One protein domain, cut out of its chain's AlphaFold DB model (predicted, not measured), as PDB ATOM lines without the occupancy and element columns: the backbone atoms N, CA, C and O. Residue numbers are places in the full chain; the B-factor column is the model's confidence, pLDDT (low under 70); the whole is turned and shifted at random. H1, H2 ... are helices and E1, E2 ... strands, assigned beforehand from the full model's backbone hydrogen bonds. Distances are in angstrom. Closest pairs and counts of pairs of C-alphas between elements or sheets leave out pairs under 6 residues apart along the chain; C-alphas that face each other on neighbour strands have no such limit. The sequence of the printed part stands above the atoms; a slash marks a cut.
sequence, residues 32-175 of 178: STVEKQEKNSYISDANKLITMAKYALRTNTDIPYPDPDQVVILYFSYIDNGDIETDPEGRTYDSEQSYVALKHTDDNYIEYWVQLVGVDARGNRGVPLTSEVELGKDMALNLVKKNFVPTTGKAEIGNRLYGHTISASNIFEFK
ATOM      1  N   SER A  32     132.597 129.477 106.685       88.19
ATOM      2  CA  SER A  32     131.517 129.348 107.680       88.19
ATOM      3  C   SER A  32     130.164 128.960 107.064       88.19
ATOM      4  O   SER A  32     129.372 128.241 107.677       88.19
ATOM      5  N   THR A  33     129.897 129.420 105.838       91.38
ATOM      6  CA  THR A  33     128.658 129.111 105.118       91.38
ATOM      7  C   THR A  33     128.656 127.655 104.674       91.38
ATOM      8  O   THR A  33     127.647 126.974 104.852       91.38
ATOM      9  N   VAL A  34     129.792 127.166 104.173       91.19
ATOM     10  CA  VAL A  34     129.987 125.760 103.808       91.19
ATOM     11  C   VAL A  34     129.805 124.867 105.032       91.19
ATOM     12  O   VAL A  34     128.979 123.964 104.988       91.19
ATOM     13  N   GLU A  35     130.444 125.169 106.169       90.88
ATOM     14  CA  GLU A  35     130.264 124.366 107.388       90.88
ATOM     15  C   GLU A  35     128.795 124.305 107.841       90.88
ATOM     16  O   GLU A  35     128.323 123.268 108.313       90.88
ATOM     17  N   LYS A  36     128.048 125.407 107.702       93.06
ATOM     18  CA  LYS A  36     126.612 125.437 108.005       93.06
ATOM     19  C   LYS A  36     125.806 124.583 107.022       93.06
ATOM     20  O   LYS A  36     124.898 123.877 107.455       93.06
ATOM     21  N   GLN A  37     126.119 124.642 105.728       93.69
ATOM     22  CA  GLN A  37     125.473 123.828 104.695       93.69
ATOM     23  C   GLN A  37     125.743 122.337 104.902       93.69
ATOM     24  O   GLN A  37     124.802 121.549 104.870       93.69
ATOM     25  N   GLU A  38     126.982 121.963 105.217       93.19
ATOM     26  CA  GLU A  38     127.340 120.588 105.567       93.19
ATOM     27  C   GLU A  38     126.518 120.101 106.762       93.19
ATOM     28  O   GLU A  38     125.882 119.052 106.702       93.19
ATOM     29  N   LYS A  39     126.464 120.887 107.847       94.88
ATOM     30  CA  LYS A  39     125.650 120.542 109.020       94.88
ATOM     31  C   LYS A  39     124.166 120.413 108.674       94.88
ATOM     32  O   LYS A  39     123.527 119.478 109.141       94.88
ATOM     33  N   ASN A  40     123.621 121.313 107.854       95.19
ATOM     34  CA  ASN A  40     122.233 121.217 107.391       95.19
ATOM     35  C   ASN A  40     121.989 119.907 106.633       95.19
ATOM     36  O   ASN A  40     120.965 119.265 106.850       95.19
ATOM     37  N   SER A  41     122.926 119.503 105.776       94.94
ATOM     38  CA  SER A  41     122.814 118.264 105.007       94.94
ATOM     39  C   SER A  41     122.855 117.031 105.914       94.94
ATOM     40  O   SER A  41     121.986 116.183 105.781       94.94
ATOM     41  N   TYR A  42     123.734 116.982 106.925       95.44
ATOM     42  CA  TYR A  42     123.715 115.897 107.924       95.44
ATOM     43  C   TYR A  42     122.362 115.779 108.644       95.44
ATOM     44  O   TYR A  42     121.867 114.677 108.868       95.44
ATOM     45  N   ILE A  43     121.747 116.908 109.016       96.44
ATOM     46  CA  ILE A  43     120.419 116.911 109.649       96.44
ATOM     47  C   ILE A  43     119.339 116.455 108.663       96.44
ATOM     48  O   ILE A  43     118.438 115.706 109.040       96.44
ATOM     49  N   SER A  44     119.424 116.872 107.400       95.44
ATOM     50  CA  SER A  44     118.517 116.416 106.343       95.44
ATOM     51  C   SER A  44     118.618 114.904 106.128       95.44
ATOM     52  O   SER A  44     117.594 114.224 106.103       95.44
ATOM     53  N   ASP A  45     119.832 114.365 106.043       95.44
ATOM     54  CA  ASP A  45     120.077 112.937 105.834       95.44
ATOM     55  C   ASP A  45     119.613 112.109 107.036       95.44
ATOM     56  O   ASP A  45     118.986 111.066 106.865       95.44
ATOM     57  N   ALA A  46     119.809 112.610 108.259       96.19
ATOM     58  CA  ALA A  46     119.286 111.981 109.469       96.19
ATOM     59  C   ALA A  46     117.744 111.920 109.472       96.19
ATOM     60  O   ALA A  46     117.163 110.873 109.768       96.19
ATOM     61  N   ASN A  47     117.066 113.006 109.081       95.94
ATOM     62  CA  ASN A  47     115.604 113.021 108.929       95.94
ATOM     63  C   ASN A  47     115.126 112.079 107.812       95.94
ATOM     64  O   ASN A  47     114.099 111.405 107.946       95.94
ATOM     65  N   LYS A  48     115.877 112.006 106.711       95.12
ATOM     66  CA  LYS A  48     115.604 111.084 105.606       95.12
ATOM     67  C   LYS A  48     115.717 109.633 106.070       95.12
ATOM     68  O   LYS A  48     114.806 108.850 105.811       95.12
ATOM     69  N   LEU A  49     116.748 109.308 106.849       95.50
ATOM     70  CA  LEU A  49     116.942 107.977 107.417       95.50
ATOM     71  C   LEU A  49     115.808 107.587 108.380       95.50
ATOM     72  O   LEU A  49     115.282 106.478 108.300       95.50
ATOM     73  N   ILE A  50     115.347 108.512 109.233       96.56
ATOM     74  CA  ILE A  50     114.151 108.296 110.073       96.56
ATOM     75  C   ILE A  50     112.914 108.037 109.209       96.56
ATOM     76  O   ILE A  50     112.123 107.139 109.499       96.56
ATOM     77  N   THR A  51     112.740 108.799 108.129       95.69
ATOM     78  CA  THR A  51     111.613 108.621 107.203       95.69
ATOM     79  C   THR A  51     111.646 107.240 106.542       95.69
ATOM     80  O   THR A  51     110.606 106.589 106.436       95.69
ATOM     81  N   MET A  52     112.831 106.750 106.169       94.62
ATOM     82  CA  MET A  52     113.022 105.395 105.642       94.62
ATOM     83  C   MET A  52     112.699 104.327 106.681       94.62
ATOM     84  O   MET A  52     111.975 103.384 106.377       94.62
ATOM     85  N   ALA A  53     113.159 104.493 107.921       95.50
ATOM     86  CA  ALA A  53     112.834 103.588 109.019       95.50
ATOM     87  C   ALA A  53     111.318 103.518 109.279       95.50
ATOM     88  O   ALA A  53     110.754 102.432 109.407       95.50
ATOM     89  N   LYS A  54     110.630 104.668 109.275       95.44
ATOM     90  CA  LYS A  54     109.162 104.748 109.365       95.44
ATOM     91  C   LYS A  54     108.476 104.026 108.215       95.44
ATOM     92  O   LYS A  54     107.460 103.367 108.421       95.44
ATOM     93  N   TYR A  55     109.000 104.179 107.002       94.31
ATOM     94  CA  TYR A  55     108.476 103.487 105.834       94.31
ATOM     95  C   TYR A  55     108.672 101.971 105.959       94.31
ATOM     96  O   TYR A  55     107.704 101.232 105.792       94.31
ATOM     97  N   ALA A  56     109.871 101.518 106.331       93.50
ATOM     98  CA  ALA A  56     110.196 100.108 106.523       93.50
ATOM     99  C   ALA A  56     109.300  99.454 107.586       93.50
ATOM    100  O   ALA A  56     108.732  98.400 107.327       93.50
ATOM    101  N   LEU A  57     109.086 100.110 108.732       93.56
ATOM    102  CA  LEU A  57     108.197  99.617 109.793       93.56
ATOM    103  C   LEU A  57     106.736  99.451 109.330       93.56
ATOM    104  O   LEU A  57     105.999  98.611 109.836       93.56
ATOM    105  N   ARG A  58     106.284 100.274 108.378       93.12
ATOM    106  CA  ARG A  58     104.905 100.231 107.862       93.12
ATOM    107  C   ARG A  58     104.709  99.207 106.753       93.12
ATOM    108  O   ARG A  58     103.586  98.751 106.563       93.12
ATOM    109  N   THR A  59     105.752  98.913 105.984       93.12
ATOM    110  CA  THR A  59     105.656  98.073 104.783       93.12
ATOM    111  C   THR A  59     106.216  96.674 104.977       93.12
ATOM    112  O   THR A  59     105.780  95.760 104.280       93.12
ATOM    113  N   ASN A  60     107.139  96.485 105.918       91.00
ATOM    114  CA  ASN A  60     107.748  95.199 106.206       91.00
ATOM    115  C   ASN A  60     107.173  94.601 107.497       91.00
ATOM    116  O   ASN A  60     107.398  95.116 108.589       91.00
ATOM    117  N   THR A  61     106.458  93.484 107.361       90.00
ATOM    118  CA  THR A  61     105.825  92.767 108.477       90.00
ATOM    119  C   THR A  61     106.807  92.048 109.397       90.00
ATOM    120  O   THR A  61     106.418  91.660 110.494       90.00
ATOM    121  N   ASP A  62     108.058  91.868 108.970       92.00
ATOM    122  CA  ASP A  62     109.096  91.199 109.762       92.00
ATOM    123  C   ASP A  62     109.703  92.124 110.826       92.00
ATOM    124  O   ASP A  62     110.360  91.653 111.756       92.00
ATOM    125  N   ILE A  63     109.495  93.439 110.700       93.81
ATOM    126  CA  ILE A  63     109.948  94.431 111.675       93.81
ATOM    127  C   ILE A  63     108.833  94.617 112.712       93.81
ATOM    128  O   ILE A  63     107.781  95.170 112.376       93.81
ATOM    129  N   PRO A  64     109.020  94.181 113.972       93.25
ATOM    130  CA  PRO A  64     108.004  94.363 114.994       93.25
ATOM    131  C   PRO A  64     107.913  95.834 115.410       93.25
ATOM    132  O   PRO A  64     108.895  96.578 115.379       93.25
ATOM    133  N   TYR A  65     106.732  96.243 115.868       93.12
ATOM    134  CA  TYR A  65     106.616  97.444 116.690       93.12
ATOM    135  C   TYR A  65     107.163  97.112 118.085       93.12
ATOM    136  O   TYR A  65     106.793  96.064 118.613       93.12
ATOM    137  N   PRO A  66     108.037  97.945 118.683       94.12
ATOM    138  CA  PRO A  66     108.548  97.659 120.017       94.12
ATOM    139  C   PRO A  66     107.428  97.788 121.059       94.12
ATOM    140  O   PRO A  66     106.735  98.812 121.112       94.12
ATOM    141  N   ASP A  67     107.289  96.763 121.898       93.56
ATOM    142  CA  ASP A  67     106.533  96.830 123.154       93.56
ATOM    143  C   ASP A  67     107.288  97.680 124.204       93.56
ATOM    144  O   ASP A  67     108.457  98.037 123.996       93.56
ATOM    145  N   PRO A  68     106.670  98.006 125.358       91.38
ATOM    146  CA  PRO A  68     107.396  98.574 126.493       91.38
ATOM    147  C   PRO A  68     108.668  97.779 126.832       91.38
ATOM    148  O   PRO A  68     108.671  96.547 126.812       91.38
ATOM    149  N   ASP A  69     109.756  98.496 127.120       90.69
ATOM    150  CA  ASP A  69     111.107  97.960 127.365       90.69
ATOM    151  C   ASP A  69     111.706  97.117 126.226       90.69
ATOM    152  O   ASP A  69     112.641  96.333 126.445       90.69
ATOM    153  N   GLN A  70     111.204  97.282 124.998       94.88
ATOM    154  CA  GLN A  70     111.817  96.745 123.789       94.88
ATOM    155  C   GLN A  70     112.417  97.844 122.918       94.88
ATOM    156  O   GLN A  70     111.944  98.980 122.855       94.88
ATOM    157  N   VAL A  71     113.472  97.474 122.198       96.50
ATOM    158  CA  VAL A  71     114.160  98.354 121.255       96.50
ATOM    159  C   VAL A  71     114.259  97.654 119.914       96.50
ATOM    160  O   VAL A  71     114.691  96.505 119.833       96.50
ATOM    161  N   VAL A  72     113.911  98.367 118.850       97.25
ATOM    162  CA  VAL A  72     114.140  97.912 117.474       97.25
ATOM    163  C   VAL A  72     115.201  98.803 116.852       97.25
ATOM    164  O   VAL A  72     115.067 100.021 116.861       97.25
ATOM    165  N   ILE A  73     116.267  98.207 116.327       97.12
ATOM    166  CA  ILE A  73     117.398  98.907 115.718       97.12
ATOM    167  C   ILE A  73     117.443  98.543 114.239       97.12
ATOM    168  O   ILE A  73     117.620  97.380 113.876       97.12
ATOM    169  N   LEU A  74     117.299  99.553 113.391       96.19
ATOM    170  CA  LEU A  74     117.367  99.445 111.943       96.19
ATOM    171  C   LEU A  74     118.667 100.094 111.471       96.19
ATOM    172  O   LEU A  74     118.794 101.320 111.479       96.19
ATOM    173  N   TYR A  75     119.647  99.277 111.091       95.00
ATOM    174  CA  TYR A  75     120.935  99.773 110.611       95.00
ATOM    175  C   TYR A  75     120.810 100.372 109.215       95.00
ATOM    176  O   TYR A  75     119.992  99.927 108.408       95.00
ATOM    177  N   PHE A  76     121.658 101.357 108.915       92.25
ATOM    178  CA  PHE A  76     121.731 101.996 107.603       92.25
ATOM    179  C   PHE A  76     121.888 100.957 106.486       92.25
ATOM    180  O   PHE A  76     121.176 101.035 105.490       92.25
ATOM    181  N   SER A  77     122.706  99.917 106.704       90.00
ATOM    182  CA  SER A  77     122.883  98.791 105.771       90.00
ATOM    183  C   SER A  77     121.591  98.046 105.400       90.00
ATOM    184  O   SER A  77     121.555  97.355 104.381       90.00
ATOM    185  N   TYR A  78     120.543  98.154 106.219       89.38
ATOM    186  CA  TYR A  78     119.247  97.516 106.004       89.38
ATOM    187  C   TYR A  78     118.196  98.449 105.388       89.38
ATOM    188  O   TYR A  78     117.369  97.984 104.607       89.38
ATOM    189  N   ILE A  79     118.198  99.736 105.751       89.50
ATOM    190  CA  ILE A  79     117.133 100.686 105.373       89.50
ATOM    191  C   ILE A  79     117.483 101.599 104.201       89.50
ATOM    192  O   ILE A  79     116.564 102.065 103.527       89.50
ATOM    193  N   ASP A  80     118.766 101.863 103.948       84.38
ATOM    194  CA  ASP A  80     119.170 102.652 102.788       84.38
ATOM    195  C   ASP A  80     119.267 101.763 101.540       84.38
ATOM    196  O   ASP A  80     119.975 100.755 101.513       84.38
ATOM    197  N   ASN A  81     118.548 102.155 100.488       76.06
ATOM    198  CA  ASN A  81     118.555 101.481  99.188       76.06
ATOM    199  C   ASN A  81     119.404 102.237  98.147       76.06
ATOM    200  O   ASN A  81     119.176 102.082  96.947       76.06
ATOM    201  N   GLY A  82     120.367 103.053  98.591       78.25
ATOM    202  CA  GLY A  82     121.152 103.949  97.737       78.25
ATOM    203  C   GLY A  82     120.528 105.334  97.565       78.25
ATOM    204  O   GLY A  82     120.860 106.052  96.628       78.25
ATOM    205  N   ASP A  83     119.613 105.712  98.453       80.81
ATOM    206  CA  ASP A  83     118.981 107.027  98.444       80.81
ATOM    207  C   ASP A  83     119.881 108.081  99.109       80.81
ATOM    208  O   ASP A  83     119.745 109.280  98.843       80.81
ATOM    209  N   ILE A  84     120.758 107.660 100.020       84.56
ATOM    210  CA  ILE A  84     121.762 108.509 100.660       84.56
ATOM    211  C   ILE A  84     123.135 108.073 100.137       84.56
ATOM    212  O   ILE A  84     123.729 107.120 100.626       84.56
ATOM    213  N   GLU A  85     123.634 108.773  99.116       75.75
ATOM    214  CA  GLU A  85     124.857 108.374  98.406       75.75
ATOM    215  C   GLU A  85     126.137 108.663  99.205       75.75
ATOM    216  O   GLU A  85     126.980 107.783  99.385       75.75
ATOM    217  N   THR A  86     126.299 109.898  99.685       85.38
ATOM    218  CA  THR A  86     127.502 110.351 100.393       85.38
ATOM    219  C   THR A  86     127.155 111.328 101.507       85.38
ATOM    220  O   THR A  86     126.124 111.997 101.467       85.38
ATOM    221  N   ASP A  87     128.056 111.459 102.472       86.62
ATOM    222  CA  ASP A  87     128.037 112.543 103.436       86.62
ATOM    223  C   ASP A  87     128.285 113.905 102.748       86.62
ATOM    224  O   ASP A  87     128.710 113.969 101.586       86.62
ATOM    225  N   PRO A  88     128.039 115.025 103.447       88.31
ATOM    226  CA  PRO A  88     128.159 116.367 102.879       88.31
ATOM    227  C   PRO A  88     129.590 116.761 102.485       88.31
ATOM    228  O   PRO A  88     129.789 117.785 101.835       88.31
ATOM    229  N   GLU A  89     130.583 115.969 102.888       86.75
ATOM    230  CA  GLU A  89     131.998 116.133 102.558       86.75
ATOM    231  C   GLU A  89     132.428 115.198 101.408       86.75
ATOM    232  O   GLU A  89     133.606 115.165 101.046       86.75
ATOM    233  N   GLY A  90     131.483 114.466 100.803       86.12
ATOM    234  CA  GLY A  90     131.709 113.554  99.680       86.12
ATOM    235  C   GLY A  90     132.265 112.186 100.083       86.12
ATOM    236  O   GLY A  90     132.845 111.491  99.249       86.12
ATOM    237  N   ARG A  91     132.137 111.800 101.355       87.12
ATOM    238  CA  ARG A  91     132.594 110.511 101.904       87.12
ATOM    239  C   ARG A  91     131.407 109.575 102.106       87.12
ATOM    240  O   ARG A  91     130.264 109.957 101.911       87.12
ATOM    241  N   THR A  92     131.648 108.336 102.511       87.75
ATOM    242  CA  THR A  92     130.567 107.387 102.806       87.75
ATOM    243  C   THR A  92     130.133 107.472 104.266       87.75
ATOM    244  O   THR A  92     130.967 107.627 105.165       87.75
ATOM    245  N   TYR A  93     128.837 107.295 104.509       91.69
ATOM    246  CA  TYR A  93     128.336 107.003 105.848       91.69
ATOM    247  C   TYR A  93     128.777 105.604 106.299       91.69
ATOM    248  O   TYR A  93     128.900 104.683 105.490       91.69
ATOM    249  N   ASP A  94     129.026 105.440 107.597       91.62
ATOM    250  CA  ASP A  94     129.309 104.144 108.203       91.62
ATOM    251  C   ASP A  94     128.008 103.338 108.288       91.62
ATOM    252  O   ASP A  94     127.099 103.688 109.047       91.62
ATOM    253  N   SER A  95     127.914 102.267 107.500       88.62
ATOM    254  CA  SER A  95     126.701 101.459 107.368       88.62
ATOM    255  C   SER A  95     126.368 100.617 108.603       88.62
ATOM    256  O   SER A  95     125.221 100.197 108.754       88.62
ATOM    257  N   GLU A  96     127.356 100.368 109.467       87.62
ATOM    258  CA  GLU A  96     127.229  99.533 110.668       87.62
ATOM    259  C   GLU A  96     127.114 100.372 111.948       87.62
ATOM    260  O   GLU A  96     126.642  99.880 112.968       87.62
ATOM    261  N   GLN A  97     127.528 101.640 111.919       91.94
ATOM    262  CA  GLN A  97     127.412 102.559 113.062       91.94
ATOM    263  C   GLN A  97     126.305 103.601 112.889       91.94
ATOM    264  O   GLN A  97     125.915 104.247 113.868       91.94
ATOM    265  N   SER A  98     125.785 103.755 111.672       95.25
ATOM    266  CA  SER A  98     124.596 104.558 111.401       95.25
ATOM    267  C   SER A  98     123.346 103.688 111.491       95.25
ATOM    268  O   SER A  98     123.278 102.611 110.898       95.25
ATOM    269  N   TYR A  99     122.347 104.144 112.238       97.00
ATOM    270  CA  TYR A  99     121.112 103.400 112.467       97.00
ATOM    271  C   TYR A  99     119.983 104.319 112.931       97.00
ATOM    272  O   TYR A  99     120.208 105.433 113.414       97.00
ATOM    273  N   VAL A 100     118.758 103.807 112.847       97.88
ATOM    274  CA  VAL A 100     117.582 104.352 113.525       97.88
ATOM    275  C   VAL A 100     117.138 103.357 114.589       97.88
ATOM    276  O   VAL A 100     116.925 102.184 114.298       97.88
ATOM    277  N   ALA A 101     117.013 103.819 115.826       97.69
ATOM    278  CA  ALA A 101     116.507 103.042 116.944       97.69
ATOM    279  C   ALA A 101     115.103 103.522 117.320       97.69
ATOM    280  O   ALA A 101     114.826 104.720 117.359       97.69
ATOM    281  N   LEU A 102     114.220 102.573 117.586       97.06
ATOM    282  CA  LEU A 102     112.833 102.800 117.939       97.06
ATOM    283  C   LEU A 102     112.611 102.295 119.357       97.06
ATOM    284  O   LEU A 102     113.092 101.215 119.710       97.06
ATOM    285  N   LYS A 103     111.843 103.049 120.139       95.06
ATOM    286  CA  LYS A 103     111.354 102.602 121.441       95.06
ATOM    287  C   LYS A 103     109.903 102.988 121.662       95.06
ATOM    288  O   LYS A 103     109.409 103.959 121.081       95.06
ATOM    289  N   HIS A 104     109.255 102.241 122.540       93.75
ATOM    290  CA  HIS A 104     107.934 102.571 123.048       93.75
ATOM    291  C   HIS A 104     108.039 103.641 124.144       93.75
ATOM    292  O   HIS A 104     108.901 103.537 125.022       93.75
ATOM    293  N   THR A 105     107.186 104.665 124.093       90.75
ATOM    294  CA  THR A 105     107.054 105.678 125.152       90.75
ATOM    295  C   THR A 105     105.940 105.315 126.128       90.75
ATOM    296  O   THR A 105     105.013 104.590 125.776       90.75
ATOM    297  N   ASP A 106     105.980 105.879 127.334       85.94
ATOM    298  CA  ASP A 106     104.936 105.665 128.350       85.94
ATOM    299  C   ASP A 106     103.538 106.104 127.869       85.94
ATOM    300  O   ASP A 106     102.523 105.541 128.273       85.94
ATOM    301  N   ASP A 107     103.489 107.069 126.945       85.00
ATOM    302  CA  ASP A 107     102.266 107.600 126.332       85.00
ATOM    303  C   ASP A 107     101.753 106.759 125.142       85.00
ATOM    304  O   ASP A 107     100.893 107.212 124.385       85.00
ATOM    305  N   ASN A 108     102.263 105.536 124.957       84.62
ATOM    306  CA  ASN A 108     101.865 104.609 123.892       84.62
ATOM    307  C   ASN A 108     102.158 105.118 122.465       84.62
ATOM    308  O   ASN A 108     101.437 104.815 121.509       84.62
ATOM    309  N   TYR A 109     103.232 105.895 122.308       90.06
ATOM    310  CA  TYR A 109     103.761 106.308 121.009       90.06
ATOM    311  C   TYR A 109     105.111 105.642 120.736       90.06
ATOM    312  O   TYR A 109     105.830 105.235 121.645       90.06
ATOM    313  N   ILE A 110     105.474 105.556 119.456       93.38
ATOM    314  CA  ILE A 110     106.808 105.114 119.048       93.38
ATOM    315  C   ILE A 110     107.694 106.339 118.854       93.38
ATOM    316  O   ILE A 110     107.404 107.190 118.008       93.38
ATOM    317  N   GLU A 111     108.779 106.409 119.617       95.62
ATOM    318  CA  GLU A 111     109.808 107.431 119.460       95.62
ATOM    319  C   GLU A 111     110.939 106.915 118.567       95.62
ATOM    320  O   GLU A 111     111.390 105.776 118.705       95.62
ATOM    321  N   TYR A 112     111.410 107.780 117.669       97.62
ATOM    322  CA  TYR A 112     112.493 107.493 116.734       97.62
ATOM    323  C   TYR A 112     113.749 108.241 117.159       97.62
ATOM    324  O   TYR A 112     113.716 109.444 117.418       97.62
ATOM    325  N   TRP A 113     114.862 107.524 117.188       97.94
ATOM    326  CA  TRP A 113     116.194 108.035 117.471       97.94
ATOM    327  C   TRP A 113     117.114 107.675 116.320       97.94
ATOM    328  O   TRP A 113     117.011 106.585 115.771       97.94
ATOM    329  N   VAL A 114     118.037 108.554 115.959       97.88
ATOM    330  CA  VAL A 114     118.975 108.313 114.863       97.88
ATOM    331  C   VAL A 114     120.395 108.601 115.299       97.88
ATOM    332  O   VAL A 114     120.660 109.558 116.028       97.88
ATOM    333  N   GLN A 115     121.305 107.760 114.833       97.69
ATOM    334  CA  GLN A 115     122.729 108.031 114.812       97.69
ATOM    335  C   GLN A 115     123.188 107.949 113.359       97.69
ATOM    336  O   GLN A 115     122.901 106.973 112.670       97.69
ATOM    337  N   LEU A 116     123.892 108.977 112.896       95.69
ATOM    338  CA  LEU A 116     124.419 109.057 111.540       95.69
ATOM    339  C   LEU A 116     125.901 109.416 111.615       95.69
ATOM    340  O   LEU A 116     126.262 110.476 112.128       95.69
ATOM    341  N   VAL A 117     126.755 108.523 111.128       94.88
ATOM    342  CA  VAL A 117     128.212 108.606 111.269       94.88
ATOM    343  C   VAL A 117     128.833 108.714 109.881       94.88
ATOM    344  O   VAL A 117     128.803 107.761 109.115       94.88
ATOM    345  N   GLY A 118     129.401 109.868 109.546       92.69
ATOM    346  CA  GLY A 118     130.317 110.026 108.417       92.69
ATOM    347  C   GLY A 118     131.722 109.571 108.816       92.69
ATOM    348  O   GLY A 118     132.228 109.954 109.879       92.69
ATOM    349  N   VAL A 119     132.347 108.744 107.974       83.31
ATOM    350  CA  VAL A 119     133.700 108.221 108.212       83.31
ATOM    351  C   VAL A 119     134.731 109.296 107.867       83.31
ATOM    352  O   VAL A 119     134.826 109.732 106.722       83.31
ATOM    353  N   ASP A 120     135.548 109.696 108.841       77.00
ATOM    354  CA  ASP A 120     136.614 110.684 108.654       77.00
ATOM    355  C   ASP A 120     137.937 110.157 109.223       77.00
ATOM    356  O   ASP A 120     138.012 109.726 110.374       77.00
ATOM    357  N   ALA A 121     139.013 110.264 108.441       73.19
ATOM    358  CA  ALA A 121     140.373 109.964 108.888       73.19
ATOM    359  C   ALA A 121     140.826 110.834 110.079       73.19
ATOM    360  O   ALA A 121     141.763 110.473 110.789       73.19
ATOM    361  N   ARG A 122     140.187 111.992 110.295       76.19
ATOM    362  CA  ARG A 122     140.455 112.933 111.395       76.19
ATOM    363  C   ARG A 122     139.546 112.731 112.609       76.19
ATOM    364  O   ARG A 122     139.788 113.375 113.628       76.19
ATOM    365  N   GLY A 123     138.567 111.832 112.509       82.81
ATOM    366  CA  GLY A 123     137.610 111.497 113.558       82.81
ATOM    367  C   GLY A 123     136.159 111.733 113.138       82.81
ATOM    368  O   GLY A 123     135.826 112.734 112.512       82.81
ATOM    369  N   ASN A 124     135.290 110.796 113.516       90.25
ATOM    370  CA  ASN A 124     133.901 110.703 113.066       90.25
ATOM    371  C   ASN A 124     133.128 112.023 113.156       90.25
ATOM    372  O   ASN A 124     133.158 112.717 114.179       90.25
ATOM    373  N   ARG A 125     132.366 112.338 112.107       92.69
ATOM    374  CA  ARG A 125     131.502 113.520 112.056       92.69
ATOM    375  C   ARG A 125     130.090 113.127 111.669       92.69
ATOM    376  O   ARG A 125     129.894 112.233 110.865       92.69
ATOM    377  N   GLY A 126     129.099 113.789 112.251       94.88
ATOM    378  CA  GLY A 126     127.702 113.495 111.959       94.88
ATOM    379  C   GLY A 126     126.808 113.766 113.153       94.88
ATOM    380  O   GLY A 126     127.096 114.653 113.959       94.88
ATOM    381  N   VAL A 127     125.721 113.016 113.246       96.69
ATOM    382  CA  VAL A 127     124.682 113.167 114.262       96.69
ATOM    383  C   VAL A 127     124.839 112.026 115.272       96.69
ATOM    384  O   VAL A 127     124.588 110.873 114.918       96.69
ATOM    385  N   PRO A 128     125.263 112.296 116.521       96.56
ATOM    386  CA  PRO A 128     125.226 111.300 117.590       96.56
ATOM    387  C   PRO A 128     123.791 110.834 117.839       96.56
ATOM    388  O   PRO A 128     122.859 111.531 117.457       96.56
ATOM    389  N   LEU A 129     123.609 109.715 118.546       97.31
ATOM    390  CA  LEU A 129     122.281 109.212 118.914       97.31
ATOM    391  C   LEU A 129     121.375 110.316 119.498       97.31
ATOM    392  O   LEU A 129     121.597 110.759 120.628       97.31
ATOM    393  N   THR A 130     120.390 110.740 118.703       97.44
ATOM    394  CA  THR A 130     119.520 111.900 118.951       97.44
ATOM    395  C   THR A 130     118.082 111.581 118.549       97.44
ATOM    396  O   THR A 130     117.867 110.875 117.563       97.44
ATOM    397  N   SER A 131     117.092 112.092 119.284       96.81
ATOM    398  CA  SER A 131     115.680 111.862 118.961       96.81
ATOM    399  C   SER A 131     115.207 112.696 117.767       96.81
ATOM    400  O   SER A 131     115.700 113.796 117.503       96.81
ATOM    401  N   GLU A 132     114.191 112.201 117.062       96.81
ATOM    402  CA  GLU A 132     113.505 112.938 115.995       96.81
ATOM    403  C   GLU A 132     112.985 114.295 116.491       96.81
ATOM    404  O   GLU A 132     113.087 115.309 115.800       96.81
ATOM    405  N   VAL A 133     112.474 114.330 117.725       94.31
ATOM    406  CA  VAL A 133     111.962 115.555 118.347       94.31
ATOM    407  C   VAL A 133     113.067 116.599 118.491       94.31
ATOM    408  O   VAL A 133     112.816 117.784 118.292       94.31
ATOM    409  N   GLU A 134     114.292 116.196 118.835       95.06
ATOM    410  CA  GLU A 134     115.428 117.116 118.930       95.06
ATOM    411  C   GLU A 134     115.929 117.584 117.562       95.06
ATOM    412  O   GLU A 134     116.271 118.760 117.417       95.06
ATOM    413  N   LEU A 135     115.902 116.712 116.552       94.19
ATOM    414  CA  LEU A 135     116.243 117.069 115.170       94.19
ATOM    415  C   LEU A 135     115.286 118.089 114.551       94.19
ATOM    416  O   LEU A 135     115.699 118.853 113.682       94.19
ATOM    417  N   GLY A 136     114.031 118.121 115.000       90.94
ATOM    418  CA  GLY A 136     113.027 119.082 114.544       90.94
ATOM    419  C   GLY A 136     113.125 120.478 115.173       90.94
ATOM    420  O   GLY A 136     112.338 121.350 114.812       90.94
ATOM    421  N   LYS A 137     114.040 120.717 116.125       93.69
ATOM    422  CA  LYS A 137     114.164 122.011 116.828       93.69
ATOM    423  C   LYS A 137     115.046 123.004 116.066       93.69
ATOM    424  O   LYS A 137     115.976 122.622 115.362       93.69
ATOM    425  N   ASP A 138     114.857 124.299 116.332       87.81
ATOM    426  CA  ASP A 138     115.605 125.407 115.701       87.81
ATOM    427  C   ASP A 138     117.139 125.287 115.803       87.81
ATOM    428  O   ASP A 138     117.880 125.803 114.966       87.81
ATOM    429  N   MET A 139     117.638 124.599 116.835       89.62
ATOM    430  CA  MET A 139     119.069 124.408 117.091       89.62
ATOM    431  C   MET A 139     119.621 123.074 116.575       89.62
ATOM    432  O   MET A 139     120.707 122.670 116.999       89.62
ATOM    433  N   ALA A 140     118.929 122.399 115.651       91.12
ATOM    434  CA  ALA A 140     119.334 121.088 115.146       91.12
ATOM    435  C   ALA A 140     120.779 121.056 114.617       91.12
ATOM    436  O   ALA A 140     121.501 120.083 114.806       91.12
ATOM    437  N   LEU A 141     121.277 122.163 114.057       92.88
ATOM    438  CA  LEU A 141     122.661 122.259 113.574       92.88
ATOM    439  C   LEU A 141     123.731 122.046 114.650       92.88
ATOM    440  O   LEU A 141     124.857 121.662 114.328       92.88
ATOM    441  N   ASN A 142     123.402 122.285 115.920       94.25
ATOM    442  CA  ASN A 142     124.314 122.057 117.038       94.25
ATOM    443  C   ASN A 142     124.429 120.574 117.414       94.25
ATOM    444  O   ASN A 142     125.350 120.216 118.155       94.25
ATOM    445  N   LEU A 143     123.525 119.727 116.911       95.19
ATOM    446  CA  LEU A 143     123.550 118.276 117.096       95.19
ATOM    447  C   LEU A 143     124.626 117.621 116.229       95.19
ATOM    448  O   LEU A 143     125.143 116.575 116.599       95.19
ATOM    449  N   VAL A 144     125.038 118.263 115.129       95.50
ATOM    450  CA  VAL A 144     126.144 117.766 114.306       95.50
ATOM    451  C   VAL A 144     127.470 117.984 115.034       95.50
ATOM    452  O   VAL A 144     127.896 119.124 115.260       95.50
ATOM    453  N   LYS A 145     128.144 116.890 115.392       94.56
ATOM    454  CA  LYS A 145     129.415 116.892 116.127       94.56
ATOM    455  C   LYS A 145     130.559 116.398 115.249       94.56
ATOM    456  O   LYS A 145     130.364 115.559 114.376       94.56
ATOM    457  N   LYS A 146     131.756 116.925 115.510       92.44
ATOM    458  CA  LYS A 146     133.037 116.404 115.011       92.44
ATOM    459  C   LYS A 146     133.684 115.584 116.133       92.44
ATOM    460  O   LYS A 146     133.526 115.946 117.299       92.44
ATOM    461  N   ASN A 147     134.425 114.537 115.783       91.12
ATOM    462  CA  ASN A 147     135.169 113.659 116.693       91.12
ATOM    463  C   ASN A 147     134.324 113.040 117.818       91.12
ATOM    464  O   ASN A 147     134.818 112.857 118.932       91.12
ATOM    465  N   PHE A 148     133.045 112.759 117.565       93.12
ATOM    466  CA  PHE A 148     132.216 112.096 118.571       93.12
ATOM    467  C   PHE A 148     132.465 110.587 118.558       93.12
ATOM    468  O   PHE A 148     132.780 110.011 117.518       93.12
ATOM    469  N   VAL A 149     132.311 109.949 119.719       92.38
ATOM    470  CA  VAL A 149     132.342 108.488 119.835       92.38
ATOM    471  C   VAL A 149     130.933 107.969 119.542       92.38
ATOM    472  O   VAL A 149     130.008 108.337 120.272       92.38
ATOM    473  N   PRO A 150     130.733 107.174 118.477       94.75
ATOM    474  CA  PRO A 150     129.431 106.594 118.178       94.75
ATOM    475  C   PRO A 150     129.027 105.609 119.269       94.75
ATOM    476  O   PRO A 150     129.863 104.861 119.776       94.75
ATOM    477  N   THR A 151     127.744 105.585 119.612       95.00
ATOM    478  CA  THR A 151     127.211 104.514 120.455       95.00
ATOM    479  C   THR A 151     127.095 103.268 119.609       95.00
ATOM    480  O   THR A 151     126.509 103.296 118.526       95.00
ATOM    481  N   THR A 152     127.685 102.184 120.094       91.69
ATOM    482  CA  THR A 152     127.787 100.933 119.347       91.69
ATOM    483  C   THR A 152     127.353  99.769 120.216       91.69
ATOM    484  O   THR A 152     127.458  99.802 121.437       91.69
ATOM    485  N   GLY A 153     126.854  98.719 119.574       91.94
ATOM    486  CA  GLY A 153     126.355  97.547 120.274       91.94
ATOM    487  C   GLY A 153     124.952  97.755 120.841       91.94
ATOM    488  O   GLY A 153     124.648  98.715 121.548       91.94
ATOM    489  N   LYS A 154     124.088  96.782 120.564       92.56
ATOM    490  CA  LYS A 154     122.662  96.831 120.894       92.56
ATOM    491  C   LYS A 154     122.340  97.198 122.343       92.56
ATOM    492  O   LYS A 154     121.427  97.979 122.582       92.56
ATOM    493  N   ALA A 155     123.104  96.676 123.304       93.38
ATOM    494  CA  ALA A 155     122.871  96.926 124.724       93.38
ATOM    495  C   ALA A 155     123.155  98.386 125.106       93.38
ATOM    496  O   ALA A 155     122.364  98.992 125.822       93.38
ATOM    497  N   GLU A 156     124.244  98.977 124.601       94.44
ATOM    498  CA  GLU A 156     124.554 100.389 124.861       94.44
ATOM    499  C   GLU A 156     123.480 101.296 124.254       94.44
ATOM    500  O   GLU A 156     122.999 102.216 124.915       94.44
ATOM    501  N   ILE A 157     123.050 100.985 123.025       94.94
ATOM    502  CA  ILE A 157     121.980 101.705 122.328       94.94
ATOM    503  C   ILE A 157     120.698 101.678 123.164       94.94
ATOM    504  O   ILE A 157     120.157 102.736 123.487       94.94
ATOM    505  N   GLY A 158     120.243 100.491 123.574       94.00
ATOM    506  CA  GLY A 158     119.030 100.356 124.380       94.00
ATOM    507  C   GLY A 158     119.120 101.088 125.718       94.00
ATOM    508  O   GLY A 158     118.198 101.815 126.089       94.00
ATOM    509  N   ASN A 159     120.269 100.998 126.390       94.12
ATOM    510  CA  ASN A 159     120.483 101.678 127.664       94.12
ATOM    511  C   ASN A 159     120.450 103.202 127.525       94.12
ATOM    512  O   ASN A 159     119.918 103.889 128.395       94.12
ATOM    513  N   ARG A 160     120.987 103.748 126.430       93.88
ATOM    514  CA  ARG A 160     120.914 105.187 126.152       93.88
ATOM    515  C   ARG A 160     119.495 105.659 125.844       93.88
ATOM    516  O   ARG A 160     119.159 106.783 126.199       93.88
ATOM    517  N   LEU A 161     118.682 104.818 125.209       93.56
ATOM    518  CA  LEU A 161     117.290 105.125 124.864       93.56
ATOM    519  C   LEU A 161     116.372 105.182 126.094       93.56
ATOM    520  O   LEU A 161     115.481 106.034 126.167       93.56
ATOM    521  N   TYR A 162     116.582 104.277 127.049       91.69
ATOM    522  CA  TYR A 162     115.713 104.101 128.216       91.69
ATOM    523  C   TYR A 162     116.292 104.633 129.536       91.69
ATOM    524  O   TYR A 162     115.573 104.737 130.530       91.69
ATOM    525  N   GLY A 163     117.585 104.966 129.582       91.19
ATOM    526  CA  GLY A 163     118.266 105.436 130.796       91.19
ATOM    527  C   GLY A 163     118.494 104.353 131.859       91.19
ATOM    528  O   GLY A 163     118.967 104.657 132.952       91.19
ATOM    529  N   HIS A 164     118.177 103.093 131.556       90.38
ATOM    530  CA  HIS A 164     118.372 101.929 132.419       90.38
ATOM    531  C   HIS A 164     118.771 100.706 131.581       90.38
ATOM    532  O   HIS A 164     118.809 100.778 130.357       90.38
ATOM    533  N   THR A 165     119.121  99.588 132.225       92.62
ATOM    534  CA  THR A 165     119.596  98.399 131.496       92.62
ATOM    535  C   THR A 165     118.454  97.652 130.813       92.62
ATOM    536  O   THR A 165     117.567  97.154 131.500       92.62
ATOM    537  N   ILE A 166     118.531  97.500 129.490       92.81
ATOM    538  CA  ILE A 166     117.597  96.688 128.699       92.81
ATOM    539  C   ILE A 166     118.190  95.299 128.451       92.81
ATOM    540  O   ILE A 166     119.363  95.152 128.101       92.81
ATOM    541  N   SER A 167     117.372  94.256 128.620       90.88
ATOM    542  CA  SER A 167     117.785  92.883 128.319       90.88
ATOM    543  C   SER A 167     118.106  92.724 126.834       90.88
ATOM    544  O   SER A 167     117.328  93.131 125.977       90.88
ATOM    545  N   ALA A 168     119.197  92.028 126.510       88.94
ATOM    546  CA  ALA A 168     119.583  91.745 125.127       88.94
ATOM    547  C   ALA A 168     118.529  90.946 124.332       88.94
ATOM    548  O   ALA A 168     118.571  90.968 123.102       88.94
ATOM    549  N   SER A 169     117.620  90.236 125.017       91.56
ATOM    550  CA  SER A 169     116.473  89.538 124.416       91.56
ATOM    551  C   SER A 169     115.378  90.482 123.923       91.56
ATOM    552  O   SER A 169     114.598  90.097 123.062       91.56
ATOM    553  N   ASN A 170     115.320  91.698 124.469       94.06
ATOM    554  CA  ASN A 170     114.313  92.708 124.148       94.06
ATOM    555  C   ASN A 170     114.810  93.686 123.074       94.06
ATOM    556  O   ASN A 170     114.177  94.708 122.824       94.06
ATOM    557  N   ILE A 171     115.970  93.406 122.472       95.56
ATOM    558  CA  ILE A 171     116.576  94.263 121.459       95.56
ATOM    559  C   ILE A 171     116.648  93.496 120.146       95.56
ATOM    560  O   ILE A 171     117.375  92.504 120.033       95.56
ATOM    561  N   PHE A 172     115.903  93.984 119.163       95.62
ATOM    562  CA  PHE A 172     115.801  93.411 117.828       95.62
ATOM    563  C   PHE A 172     116.642  94.241 116.861       95.62
ATOM    564  O   PHE A 172     116.483  95.456 116.785       95.62
ATOM    565  N   GLU A 173     117.541  93.594 116.127       94.94
ATOM    566  CA  GLU A 173     118.451  94.261 115.195       94.94
ATOM    567  C   GLU A 173     118.196  93.802 113.766       94.94
ATOM    568  O   GLU A 173     118.132  92.603 113.493       94.94
ATOM    569  N   PHE A 174     118.135  94.763 112.851       94.19
ATOM    570  CA  PHE A 174     117.979  94.525 111.425       94.19
ATOM    571  C   PHE A 174     119.147  95.169 110.687       94.19
ATOM    572  O   PHE A 174     119.268  96.392 110.627       94.19
ATOM    573  N   LYS A 175     120.019  94.320 110.145       91.19
ATOM    574  CA  LYS A 175     121.181  94.689 109.334       91.19
ATOM    575  C   LYS A 175     121.281  93.752 108.141       91.19
ATOM    576  O   LYS A 175     120.930  92.574 108.251       91.19
TER     577      LYS A 175
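What this domain is: This is residues 32 to 175 of the 178 residues of an uncharacterized protein of Firmicutes bacterium (UniProt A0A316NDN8). Look first for a twisted sheet of five strands, with the long helix H1 crossing one face slantwise and the shorter helix H5 packed on the opposite face. Three helices of four residues touch H1: H2 on its face of the sheet, H3 at the sheet's level, and H4, which only grazes the sheet. You have 144 printed residues, with five named helices and five named strands in the order H1 E1 H2 E2 E3 E4 H3 H4 H5 E5. The sheet is mixed, in the order E4 E3 E2 E1 E5, and the class is mixed, helices and strands. The whole is compact, with a radius of gyration of the C-alphas of 14.6 A and spans of 43 by 29 by 28 A.

How they stand to each other: Start in the sheet with E2, residues 99 to 104, E3, residues 110 to 118, and E4, residues 125 to 131: they form a meander, each strand the antiparallel neighbour of the one before, in two hairpins. Check N 101 and O 113, 2.8 A, and N 116 and O 127, 2.9 A. E1, residues 71 to 75, is antiparallel to E2, with N 74 and O 100 at 2.8 A. The edge strand E5, residues 171 to 174, is parallel to E1, with N 73 and O 172 at 2.8 A. H1, residues 32 to 59, and H5, residues 154 to 162, lie on opposite faces, giving three layers, helices on both faces of a sheet. H1 has a height over the sheet of 8.8 A, and its Ala 46 comes closest to E3 at Leu 116, with C-alphas 6.3 A apart. H5, at a height of 8.0 A, runs slantwise to the strands, at 49 degrees to E2 on the local plane. H1 is the hub: its residues 36 to 43 alone touch H4, residues 140 to 143, the closest C-alphas being those of Lys 39 and Leu 141, 5.7 A. Its residues 43 to 50 alone touch H3, residues 132 to 135, and its residues 49 to 56 alone touch H2, residues 76 to 79; the closest C-alphas are Ile 43 and Leu 135, 6.9 A, and Met 52 and Ile 79, 6.3 A. Every O i to N i+4 pair is within hydrogen-bond range in H1 and H5; H2, H3 and H4 are too short for such a pair.

Where its parts are: Find C-alpha 110 at (106.808, 105.114, 119.048); from there E3 runs 26.3 A to C-alpha 118. E4 measures 17.3 A, E2 16.9 A and E1 12.7 A. H1 runs 40.7 A from C-alpha 32 at (131.517, 129.348, 107.680), and H5 measures 12.4 A. E5 ends at C-alpha 174 at (117.979, 94.525, 111.425).

The domain as a whole: The C-alphas farthest apart, those of Ser 32 and Ser 169, are 45.7 A apart. The links H1 to E1 and H2 to E2 are long. The printed part has no cut, and no printed residue has a pLDDT under 70.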